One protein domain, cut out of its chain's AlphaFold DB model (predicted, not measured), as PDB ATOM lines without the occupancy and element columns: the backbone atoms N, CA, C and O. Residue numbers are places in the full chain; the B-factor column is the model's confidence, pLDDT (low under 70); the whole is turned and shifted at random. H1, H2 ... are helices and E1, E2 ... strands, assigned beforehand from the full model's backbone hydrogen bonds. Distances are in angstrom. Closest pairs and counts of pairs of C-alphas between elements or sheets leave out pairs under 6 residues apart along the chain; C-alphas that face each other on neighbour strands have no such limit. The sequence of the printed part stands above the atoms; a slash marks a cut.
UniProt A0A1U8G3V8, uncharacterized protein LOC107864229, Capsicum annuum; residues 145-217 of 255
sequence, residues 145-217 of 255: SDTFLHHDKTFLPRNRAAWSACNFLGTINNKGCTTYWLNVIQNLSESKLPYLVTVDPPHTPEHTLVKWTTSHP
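AT A GLANCE: This is residues 145 to 217 of the 255 residues of the protein "uncharacterized protein LOC107864229" of Capsicum annuum (UniProt A0A1U8G3V8). One twisted antiparallel sheet, in the order E2 - E3 - E4 - E1 - E5, makes the body, with the short helix H1 at the end of E3. The 73 printed residues run E1 E2 E3 H1 E4 E5, mostly strand and compact, with a radius of gyration of the C-alphas of 11.9 A and spans of 35 by 24 by 24 A.

IN THESE COORDINATES: Find C-alpha 145 at (167.112, 153.740, 142.814), where E1, residues 145 to 150, begins. Next come E2, 166 to 172, E3, 175 to 181, 19.4 A long, H1, 182 to 186, and E4, 196 to 199. E5, 208 to 217, runs 26.4 A to (161.851, 144.581, 146.309).

HOW THE PARTS SIT: Within hydrogen-bond range you find N 167 and O 179, 2.8 A, in the hairpin E2 and E3; N 180 and O 197, 2.8 A, between E3 and E4; N 148 and O 198, 2.9 A, between E4 and E1; N 147 and O 212, 2.8 A, between E1 and E5. H1, its O i to N i+4 pair within range, only grazes the sheet with residues 182 to 185.

THE WHOLE: The farthest C-alphas, Ser 191 and Pro 217, are 37.5 A apart. The printed part has no cut; residues 151 to 165 form the long link. Residues 171 to 175 and 190 to 192 have pLDDT under 70.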
ATOM      1  N   SER A 145     167.394 152.625 143.710       88.56
ATOM      2  CA  SER A 145     167.112 153.740 142.814       88.56
ATOM      3  C   SER A 145     167.463 155.056 143.481       88.56
ATOM      4  O   SER A 145     167.009 155.353 144.593       88.56
ATOM      5  N   ASP A 146     168.259 155.860 142.788       91.56
ATOM      6  CA  ASP A 146     168.562 157.218 143.220       91.56
ATOM      7  C   ASP A 146     167.425 158.144 142.805       91.56
ATOM      8  O   ASP A 146     166.947 158.107 141.679       91.56
ATOM      9  N   THR A 147     166.965 158.989 143.716       93.06
ATOM     10  CA  THR A 147     165.875 159.927 143.463       93.06
ATOM     11  C   THR A 147     166.296 161.336 143.842       93.06
ATOM     12  O   THR A 147     166.893 161.571 144.894       93.06
ATOM     13  N   PHE A 148     165.966 162.282 142.971       95.56
ATOM     14  CA  PHE A 148     166.356 163.678 143.090       95.56
ATOM     15  C   PHE A 148     165.121 164.559 143.088       95.56
ATOM     16  O   PHE A 148     164.294 164.443 142.192       95.56
ATOM     17  N   LEU A 149     165.018 165.472 144.051       95.19
ATOM     18  CA  LEU A 149     164.083 166.593 144.024       95.19
ATOM     19  C   LEU A 149     164.825 167.829 143.508       95.19
ATOM     20  O   LEU A 149     165.814 168.236 144.116       95.19
ATOM     21  N   HIS A 150     164.351 168.437 142.424       95.75
ATOM     22  CA  HIS A 150     165.040 169.528 141.731       95.75
ATOM     23  C   HIS A 150     164.071 170.451 140.968       95.75
ATOM     24  O   HIS A 150     162.854 170.243 140.963       95.75
ATOM     25  N   HIS A 151     164.629 171.479 140.321       94.06
ATOM     26  CA  HIS A 151     163.909 172.413 139.441       94.06
ATOM     27  C   HIS A 151     164.314 172.325 137.960       94.06
ATOM     28  O   HIS A 151     163.748 173.034 137.126       94.06
ATOM     29  N   ASP A 152     165.285 171.473 137.632       94.00
ATOM     30  CA  ASP A 152     165.790 171.286 136.272       94.00
ATOM     31  C   ASP A 152     164.734 170.753 135.287       94.00
ATOM     32  O   ASP A 152     164.314 169.598 135.346       94.00
ATOM     33  N   LYS A 153     164.328 171.618 134.353       91.81
ATOM     34  CA  LYS A 153     163.324 171.332 133.319       91.81
ATOM     35  C   LYS A 153     163.882 170.535 132.141       91.81
ATOM     36  O   LYS A 153     163.094 170.143 131.286       91.81
ATOM     37  N   THR A 154     165.196 170.319 132.056       91.38
ATOM     38  CA  THR A 154     165.792 169.488 130.995       91.38
ATOM     39  C   THR A 154     165.322 168.035 131.090       91.38
ATOM     40  O   THR A 154     165.269 167.344 130.076       91.38
ATOM     41  N   PHE A 155     164.864 167.625 132.278       89.69
ATOM     42  CA  PHE A 155     164.222 166.341 132.544       89.69
ATOM     43  C   PHE A 155     162.722 166.301 132.206       89.69
ATOM     44  O   PHE A 155     162.013 165.380 132.591       89.69
ATOM     45  N   LEU A 156     162.191 167.304 131.510       89.44
ATOM     46  CA  LEU A 156     160.828 167.281 130.984       89.44
ATOM     47  C   LEU A 156     160.854 167.215 129.455       89.44
ATOM     48  O   LEU A 156     161.839 167.629 128.836       89.44
ATOM     49  N   PRO A 157     159.766 166.752 128.812       86.38
ATOM     50  CA  PRO A 157     159.668 166.773 127.361       86.38
ATOM     51  C   PRO A 157     159.942 168.172 126.797       86.38
ATOM     52  O   PRO A 157     159.460 169.179 127.323       86.38
ATOM     53  N   ARG A 158     160.683 168.244 125.682       84.88
ATOM     54  CA  ARG A 158     160.969 169.522 124.998       84.88
ATOM     55  C   ARG A 158     159.682 170.245 124.595       84.88
ATOM     56  O   ARG A 158     159.595 171.467 124.703       84.88
ATOM     57  N   ASN A 159     158.679 169.486 124.154       83.94
ATOM     58  CA  ASN A 159     157.350 170.010 123.879       83.94
ATOM     59  C   ASN A 159     156.568 170.180 125.189       83.94
ATOM     60  O   ASN A 159     156.168 169.199 125.813       83.94
ATOM     61  N   ARG A 160     156.294 171.433 125.573       84.69
ATOM     62  CA  ARG A 160     155.520 171.754 126.785       84.69
ATOM     63  C   ARG A 160     154.101 171.194 126.773       84.69
ATOM     64  O   ARG A 160     153.572 170.909 127.838       84.69
ATOM     65  N   ALA A 161     153.499 171.007 125.598       83.69
ATOM     66  CA  ALA A 161     152.167 170.414 125.491       83.69
ATOM     67  C   ALA A 161     152.139 168.932 125.911       83.69
ATOM     68  O   ALA A 161     151.077 168.418 126.238       83.69
ATOM     69  N   ALA A 162     153.296 168.255 125.927       81.06
ATOM     70  CA  ALA A 162     153.423 166.865 126.360       81.06
ATOM     71  C   ALA A 162     153.718 166.721 127.866       81.06
ATOM     72  O   ALA A 162     153.870 165.604 128.360       81.06
ATOM     73  N   TRP A 163     153.836 167.831 128.606       86.38
ATOM     74  CA  TRP A 163     154.129 167.781 130.036       86.38
ATOM     75  C   TRP A 163     152.987 167.122 130.795       86.38
ATOM     76  O   TRP A 163     151.848 167.585 130.771       86.38
ATOM     77  N   SER A 164     153.335 166.066 131.513       83.81
ATOM     78  CA  SER A 164     152.391 165.258 132.273       83.81
ATOM     79  C   SER A 164     152.806 165.180 133.741       83.81
ATOM     80  O   SER A 164     153.916 165.559 134.123       83.81
ATOM     81  N   ALA A 165     151.916 164.675 134.598       85.44
ATOM     82  CA  ALA A 165     152.257 164.393 135.995       85.44
ATOM     83  C   ALA A 165     153.424 163.392 136.117       85.44
ATOM     84  O   ALA A 165     154.219 163.497 137.048       85.44
ATOM     85  N   CYS A 166     153.546 162.465 135.166       86.75
ATOM     86  CA  CYS A 166     154.632 161.499 135.045       86.75
ATOM     87  C   CYS A 166     155.203 161.586 133.625       86.75
ATOM     88  O   CYS A 166     154.438 161.543 132.666       86.75
ATOM     89  N   ASN A 167     156.520 161.740 133.490       86.31
ATOM     90  CA  ASN A 167     157.205 161.860 132.206       86.31
ATOM     91  C   ASN A 167     158.311 160.807 132.161       86.31
ATOM     92  O   ASN A 167     159.228 160.847 132.977       86.31
ATOM     93  N   PHE A 168     158.212 159.863 131.232       83.19
ATOM     94  CA  PHE A 168     159.226 158.836 131.020       83.19
ATOM     95  C   PHE A 168     160.240 159.333 129.988       83.19
ATOM     96  O   PHE A 168     159.852 159.755 128.899       83.19
ATOM     97  N   LEU A 169     161.526 159.319 130.336       75.56
ATOM     98  CA  LEU A 169     162.607 159.786 129.459       75.56
ATOM     99  C   LEU A 169     163.277 158.640 128.693       75.56
ATOM    100  O   LEU A 169     164.175 158.892 127.891       75.56
ATOM    101  N   GLY A 170     162.836 157.404 128.922       72.69
ATOM    102  CA  GLY A 170     163.441 156.206 128.356       72.69
ATOM    103  C   GLY A 170     164.307 155.454 129.358       72.69
ATOM    104  O   GLY A 170     164.473 155.848 130.518       72.69
ATOM    105  N   THR A 171     164.877 154.361 128.871       68.06
ATOM    106  CA  THR A 171     165.835 153.542 129.604       68.06
ATOM    107  C   THR A 171     167.256 154.019 129.318       68.06
ATOM    108  O   THR A 171     167.671 154.117 128.166       68.06
ATOM    109  N   ILE A 172     168.024 154.319 130.363       65.56
ATOM    110  CA  ILE A 172     169.427 154.728 130.259       65.56
ATOM    111  C   ILE A 172     170.237 153.802 131.162       65.56
ATOM    112  O   ILE A 172     169.948 153.679 132.348       65.56
ATOM    113  N   ASN A 173     171.239 153.119 130.600       65.44
ATOM    114  CA  ASN A 173     172.044 152.110 131.304       65.44
ATOM    115  C   ASN A 173     171.190 151.005 131.968       65.44
ATOM    116  O   ASN A 173     171.450 150.629 133.110       65.44
ATOM    117  N   ASN A 174     170.160 150.507 131.269       67.25
ATOM    118  CA  ASN A 174     169.194 149.513 131.772       67.25
ATOM    119  C   ASN A 174     168.421 149.959 133.030       67.25
ATOM    120  O   ASN A 174     167.995 149.132 133.834       67.25
ATOM    121  N   LYS A 175     168.262 151.275 133.227       68.38
ATOM    122  CA  LYS A 175     167.386 151.858 134.246       68.38
ATOM    123  C   LYS A 175     166.402 152.825 133.600       68.38
ATOM    124  O   LYS A 175     166.803 153.707 132.843       68.38
ATOM    125  N   GLY A 176     165.118 152.681 133.911       75.88
ATOM    126  CA  GLY A 176     164.095 153.627 133.475       75.88
ATOM    127  C   GLY A 176     164.254 154.977 134.177       75.88
ATOM    128  O   GLY A 176     164.198 155.044 135.402       75.88
ATOM    129  N   CYS A 177     164.401 156.057 133.410       84.31
ATOM    130  CA  CYS A 177     164.423 157.418 133.938       84.31
ATOM    131  C   CYS A 177     163.012 158.009 133.882       84.31
ATOM    132  O   CYS A 177     162.415 158.145 132.811       84.31
ATOM    133  N   THR A 178     162.462 158.357 135.045       88.44
ATOM    134  CA  THR A 178     161.105 158.913 135.154       88.44
ATOM    135  C   THR A 178     161.103 160.180 135.989       88.44
ATOM    136  O   THR A 178     161.609 160.184 137.112       88.44
ATOM    137  N   THR A 179     160.464 161.227 135.471       90.75
ATOM    138  CA  THR A 179     160.315 162.526 136.124       90.75
ATOM    139  C   THR A 179     158.859 162.810 136.477       90.75
ATOM    140  O   THR A 179     157.983 162.929 135.617       90.75
ATOM    141  N   TYR A 180     158.604 162.982 137.770       91.12
ATOM    142  CA  TYR A 180     157.309 163.334 138.332       91.12
ATOM    143  C   TYR A 180     157.196 164.838 138.550       91.12
ATOM    144  O   TYR A 180     158.028 165.446 139.229       91.12
ATOM    145  N   TRP A 181     156.118 165.434 138.046       90.88
ATOM    146  CA  TRP A 181     155.820 166.842 138.265       90.88
ATOM    147  C   TRP A 181     154.951 167.023 139.514       90.88
ATOM    148  O   TRP A 181     153.726 166.870 139.494       90.88
ATOM    149  N   LEU A 182     155.597 167.357 140.635       88.38
ATOM    150  CA  LEU A 182     154.934 167.416 141.936       88.38
ATOM    151  C   LEU A 182     153.890 168.523 142.032       88.38
ATOM    152  O   LEU A 182     152.947 168.363 142.799       88.38
ATOM    153  N   ASN A 183     154.015 169.622 141.284       87.38
ATOM    154  CA  ASN A 183     153.014 170.689 141.343       87.38
ATOM    155  C   ASN A 183     151.639 170.159 140.928       87.38
ATOM    156  O   ASN A 183     150.663 170.415 141.627       87.38
ATOM    157  N   VAL A 184     151.595 169.349 139.868       84.50
ATOM    158  CA  VAL A 184     150.370 168.701 139.391       84.50
ATOM    159  C   VAL A 184     149.935 167.606 140.363       84.50
ATOM    160  O   VAL A 184     148.815 167.633 140.859       84.50
ATOM    161  N   ILE A 185     150.832 166.679 140.719       82.25
ATOM    162  CA  ILE A 185     150.489 165.535 141.590       82.25
ATOM    163  C   ILE A 185     150.010 165.993 142.974       82.25
ATOM    164  O   ILE A 185     149.167 165.353 143.609       82.25
ATOM    165  N   GLN A 186     150.580 167.082 143.490       77.81
ATOM    166  CA  GLN A 186     150.311 167.559 144.839       77.81
ATOM    167  C   GLN A 186     149.379 168.772 144.907       77.81
ATOM    168  O   GLN A 186     149.116 169.223 146.026       77.81
ATOM    169  N   ASN A 187     148.847 169.247 143.775       79.69
ATOM    170  CA  ASN A 187     148.059 170.480 143.669       79.69
ATOM    171  C   ASN A 187     148.767 171.682 144.321       79.69
ATOM    172  O   ASN A 187     148.181 172.416 145.119       79.69
ATOM    173  N   LEU A 188     150.063 171.851 144.040       80.75
ATOM    174  CA  LEU A 188     150.817 173.028 144.477       80.75
ATOM    175  C   LEU A 188     150.517 174.187 143.524       80.75
ATOM    176  O   LEU A 188     150.407 173.984 142.320       80.75
ATOM    177  N   SER A 189     150.415 175.404 144.058       74.19
ATOM    178  CA  SER A 189     150.120 176.611 143.276       74.19
ATOM    179  C   SER A 189     151.051 176.764 142.065       74.19
ATOM    180  O   SER A 189     152.275 176.711 142.219       74.19
ATOM    181  N   GLU A 190     150.476 177.051 140.896       62.91
ATOM    182  CA  GLU A 190     151.193 177.223 139.621       62.91
ATOM    183  C   GLU A 190     152.165 178.415 139.597       62.91
ATOM    184  O   GLU A 190     153.062 178.467 138.764       62.91
ATOM    185  N   SER A 191     152.057 179.349 140.548       59.03
ATOM    186  CA  SER A 191     152.924 180.533 140.647       59.03
ATOM    187  C   SER A 191     154.361 180.250 141.118       59.03
ATOM    188  O   SER A 191     155.125 181.185 141.353       59.03
ATOM    189  N   LYS A 192     154.750 178.978 141.275       66.25
ATOM    190  CA  LYS A 192     156.084 178.552 141.725       66.25
ATOM    191  C   LYS A 192     156.823 177.788 140.626       66.25
ATOM    192  O   LYS A 192     156.206 177.148 139.778       66.25
ATOM    193  N   LEU A 193     158.159 177.817 140.680       82.12
ATOM    194  CA  LEU A 193     159.030 176.943 139.880       82.12
ATOM    195  C   LEU A 193     158.550 175.473 139.950       82.12
ATOM    196  O   LEU A 193     157.993 175.067 140.977       82.12
ATOM    197  N   PRO A 194     158.740 174.665 138.888       88.31
ATOM    198  CA  PRO A 194     158.290 173.279 138.905       88.31
ATOM    199  C   PRO A 194     159.131 172.480 139.898       88.31
ATOM    200  O   PRO A 194     160.352 172.447 139.786       88.31
ATOM    201  N   TYR A 195     158.488 171.836 140.863       92.31
ATOM    202  CA  TYR A 195     159.113 170.829 141.706       92.31
ATOM    203  C   TYR A 195     159.068 169.498 140.969       92.31
ATOM    204  O   TYR A 195     157.988 168.958 140.707       92.31
ATOM    205  N   LEU A 196     160.245 168.998 140.618       93.50
ATOM    206  CA  LEU A 196     160.419 167.792 139.826       93.50
ATOM    207  C   LEU A 196     161.117 166.736 140.662       93.50
ATOM    208  O   LEU A 196     162.067 167.040 141.383       93.50
ATOM    209  N   VAL A 197     160.616 165.509 140.581       94.50
ATOM    210  CA  VAL A 197     161.265 164.346 141.178       94.50
ATOM    211  C   VAL A 197     161.683 163.402 140.073       94.50
ATOM    212  O   VAL A 197     160.811 162.816 139.440       94.50
ATOM    213  N   THR A 198     162.985 163.243 139.860       92.38
ATOM    214  CA  THR A 198     163.515 162.322 138.849       92.38
ATOM    215  C   THR A 198     164.175 161.121 139.508       92.38
ATOM    216  O   THR A 198     164.975 161.281 140.433       92.38
ATOM    217  N   VAL A 199     163.811 159.929 139.040       91.12
ATOM    218  CA  VAL A 199     164.358 158.643 139.485       91.12
ATOM    219  C   VAL A 199     165.394 158.160 138.474       91.12
ATOM    220  O   VAL A 199     165.134 158.200 137.274       91.12
ATOM    221  N   ASP A 200     166.549 157.735 138.985       89.38
ATOM    222  CA  ASP A 200     167.717 157.226 138.261       89.38
ATOM    223  C   ASP A 200     168.101 158.076 137.029       89.38
ATOM    224  O   ASP A 200     168.193 157.556 135.913       89.38
ATOM    225  N   PRO A 201     168.324 159.400 137.188       90.56
ATOM    226  CA  PRO A 201     168.658 160.248 136.057       90.56
ATOM    227  C   PRO A 201     170.045 159.904 135.474       90.56
ATOM    228  O   PRO A 201     170.967 159.578 136.226       90.56
ATOM    229  N   PRO A 202     170.246 160.051 134.150       87.12
ATOM    230  CA  PRO A 202     171.532 159.823 133.474       87.12
ATOM    231  C   PRO A 202     172.672 160.716 133.977       87.12
ATOM    232  O   PRO A 202     173.843 160.377 133.832       87.12
ATOM    233  N   HIS A 203     172.330 161.878 134.520       89.75
ATOM    234  CA  HIS A 203     173.248 162.827 135.128       89.75
ATOM    235  C   HIS A 203     172.538 163.536 136.283       89.75
ATOM    236  O   HIS A 203     171.311 163.589 136.331       89.75
ATOM    237  N   THR A 204     173.305 164.081 137.224       93.75
ATOM    238  CA  THR A 204     172.744 164.834 138.351       93.75
ATOM    239  C   THR A 204     171.979 166.062 137.843       93.75
ATOM    240  O   THR A 204     172.582 166.866 137.131       93.75
ATOM    241  N   PRO A 205     170.701 166.252 138.226       94.88
ATOM    242  CA  PRO A 205     169.936 167.417 137.805       94.88
ATOM    243  C   PRO A 205     170.488 168.735 138.351       94.88
ATOM    244  O   PRO A 205     170.924 168.816 139.509       94.88
ATOM    245  N   GLU A 206     170.398 169.797 137.556       94.12
ATOM    246  CA  GLU A 206     170.707 171.143 138.034       94.12
ATOM    247  C   GLU A 206     169.700 171.600 139.106       94.12
ATOM    248  O   GLU A 206     168.561 171.132 139.191       94.12
ATOM    249  N   HIS A 207     170.111 172.529 139.975       93.00
ATOM    250  CA  HIS A 207     169.251 173.040 141.054       93.00
ATOM    251  C   HIS A 207     168.619 171.927 141.919       93.00
ATOM    252  O   HIS A 207     167.451 172.012 142.312       93.00
ATOM    253  N   THR A 208     169.384 170.866 142.191       96.19
ATOM    254  CA  THR A 208     168.974 169.789 143.096       96.19
ATOM    255  C   THR A 208     168.803 170.332 144.513       96.19
ATOM    256  O   THR A 208     169.702 170.954 145.074       96.19
ATOM    257  N   LEU A 209     167.636 170.070 145.099       94.50
ATOM    258  CA  LEU A 209     167.293 170.414 146.474       94.50
ATOM    259  C   LEU A 209     167.653 169.279 147.433       94.50
ATOM    260  O   LEU A 209     168.193 169.522 148.507       94.50
ATOM    261  N   VAL A 210     167.321 168.040 147.056       95.31
ATOM    262  CA  VAL A 210     167.539 166.841 147.876       95.31
ATOM    263  C   VAL A 210     167.811 165.647 146.963       95.31
ATOM    264  O   VAL A 210     167.126 165.476 145.956       95.31
ATOM    265  N   LYS A 211     168.763 164.795 147.353       95.38
ATOM    266  CA  LYS A 211     168.985 163.458 146.791       95.38
ATOM    267  C   LYS A 211     168.749 162.417 147.883       95.38
ATOM    268  O   LYS A 211     169.204 162.605 149.009       95.38
ATOM    269  N   TRP A 212     168.085 161.318 147.549       93.75
ATOM    270  CA  TRP A 212     168.000 160.143 148.412       93.75
ATOM    271  C   TRP A 212     168.021 158.863 147.579       93.75
ATOM    272  O   TRP A 212     167.664 158.877 146.404       93.75
ATOM    273  N   THR A 213     168.415 157.757 148.196       91.44
ATOM    274  CA  THR A 213     168.386 156.429 147.573       91.44
ATOM    275  C   THR A 213     167.280 155.616 148.227       91.44
ATOM    276  O   THR A 213     167.123 155.641 149.448       91.44
ATOM    277  N   THR A 214     166.496 154.915 147.417       86.56
ATOM    278  CA  THR A 214     165.417 154.046 147.894       86.56
ATOM    279  C   THR A 214     165.643 152.637 147.377       86.56
ATOM    280  O   THR A 214     165.950 152.454 146.201       86.56
ATOM    281  N   SER A 215     165.481 151.639 148.244       84.88
ATOM    282  CA  SER A 215     165.523 150.232 147.846       84.88
ATOM    283  C   SER A 215     164.109 149.703 147.621       84.88
ATOM    284  O   SER A 215     163.200 149.970 148.411       84.88
ATOM    285  N   HIS A 216     163.926 148.926 146.560       81.50
ATOM    286  CA  HIS A 216     162.651 148.342 146.161       81.50
ATOM    287  C   HIS A 216     162.789 146.825 146.010       81.50
ATOM    288  O   HIS A 216     163.785 146.377 145.442       81.50
ATOM    289  N   PRO A 217     161.828 146.025 146.508       81.25
ATOM    290  CA  PRO A 217     161.851 144.581 146.309       81.25
ATOM    291  C   PRO A 217     161.662 144.246 144.824       81.25
ATOM    292  O   PRO A 217     160.841 144.861 144.144       81.25
TER     293      PRO A 217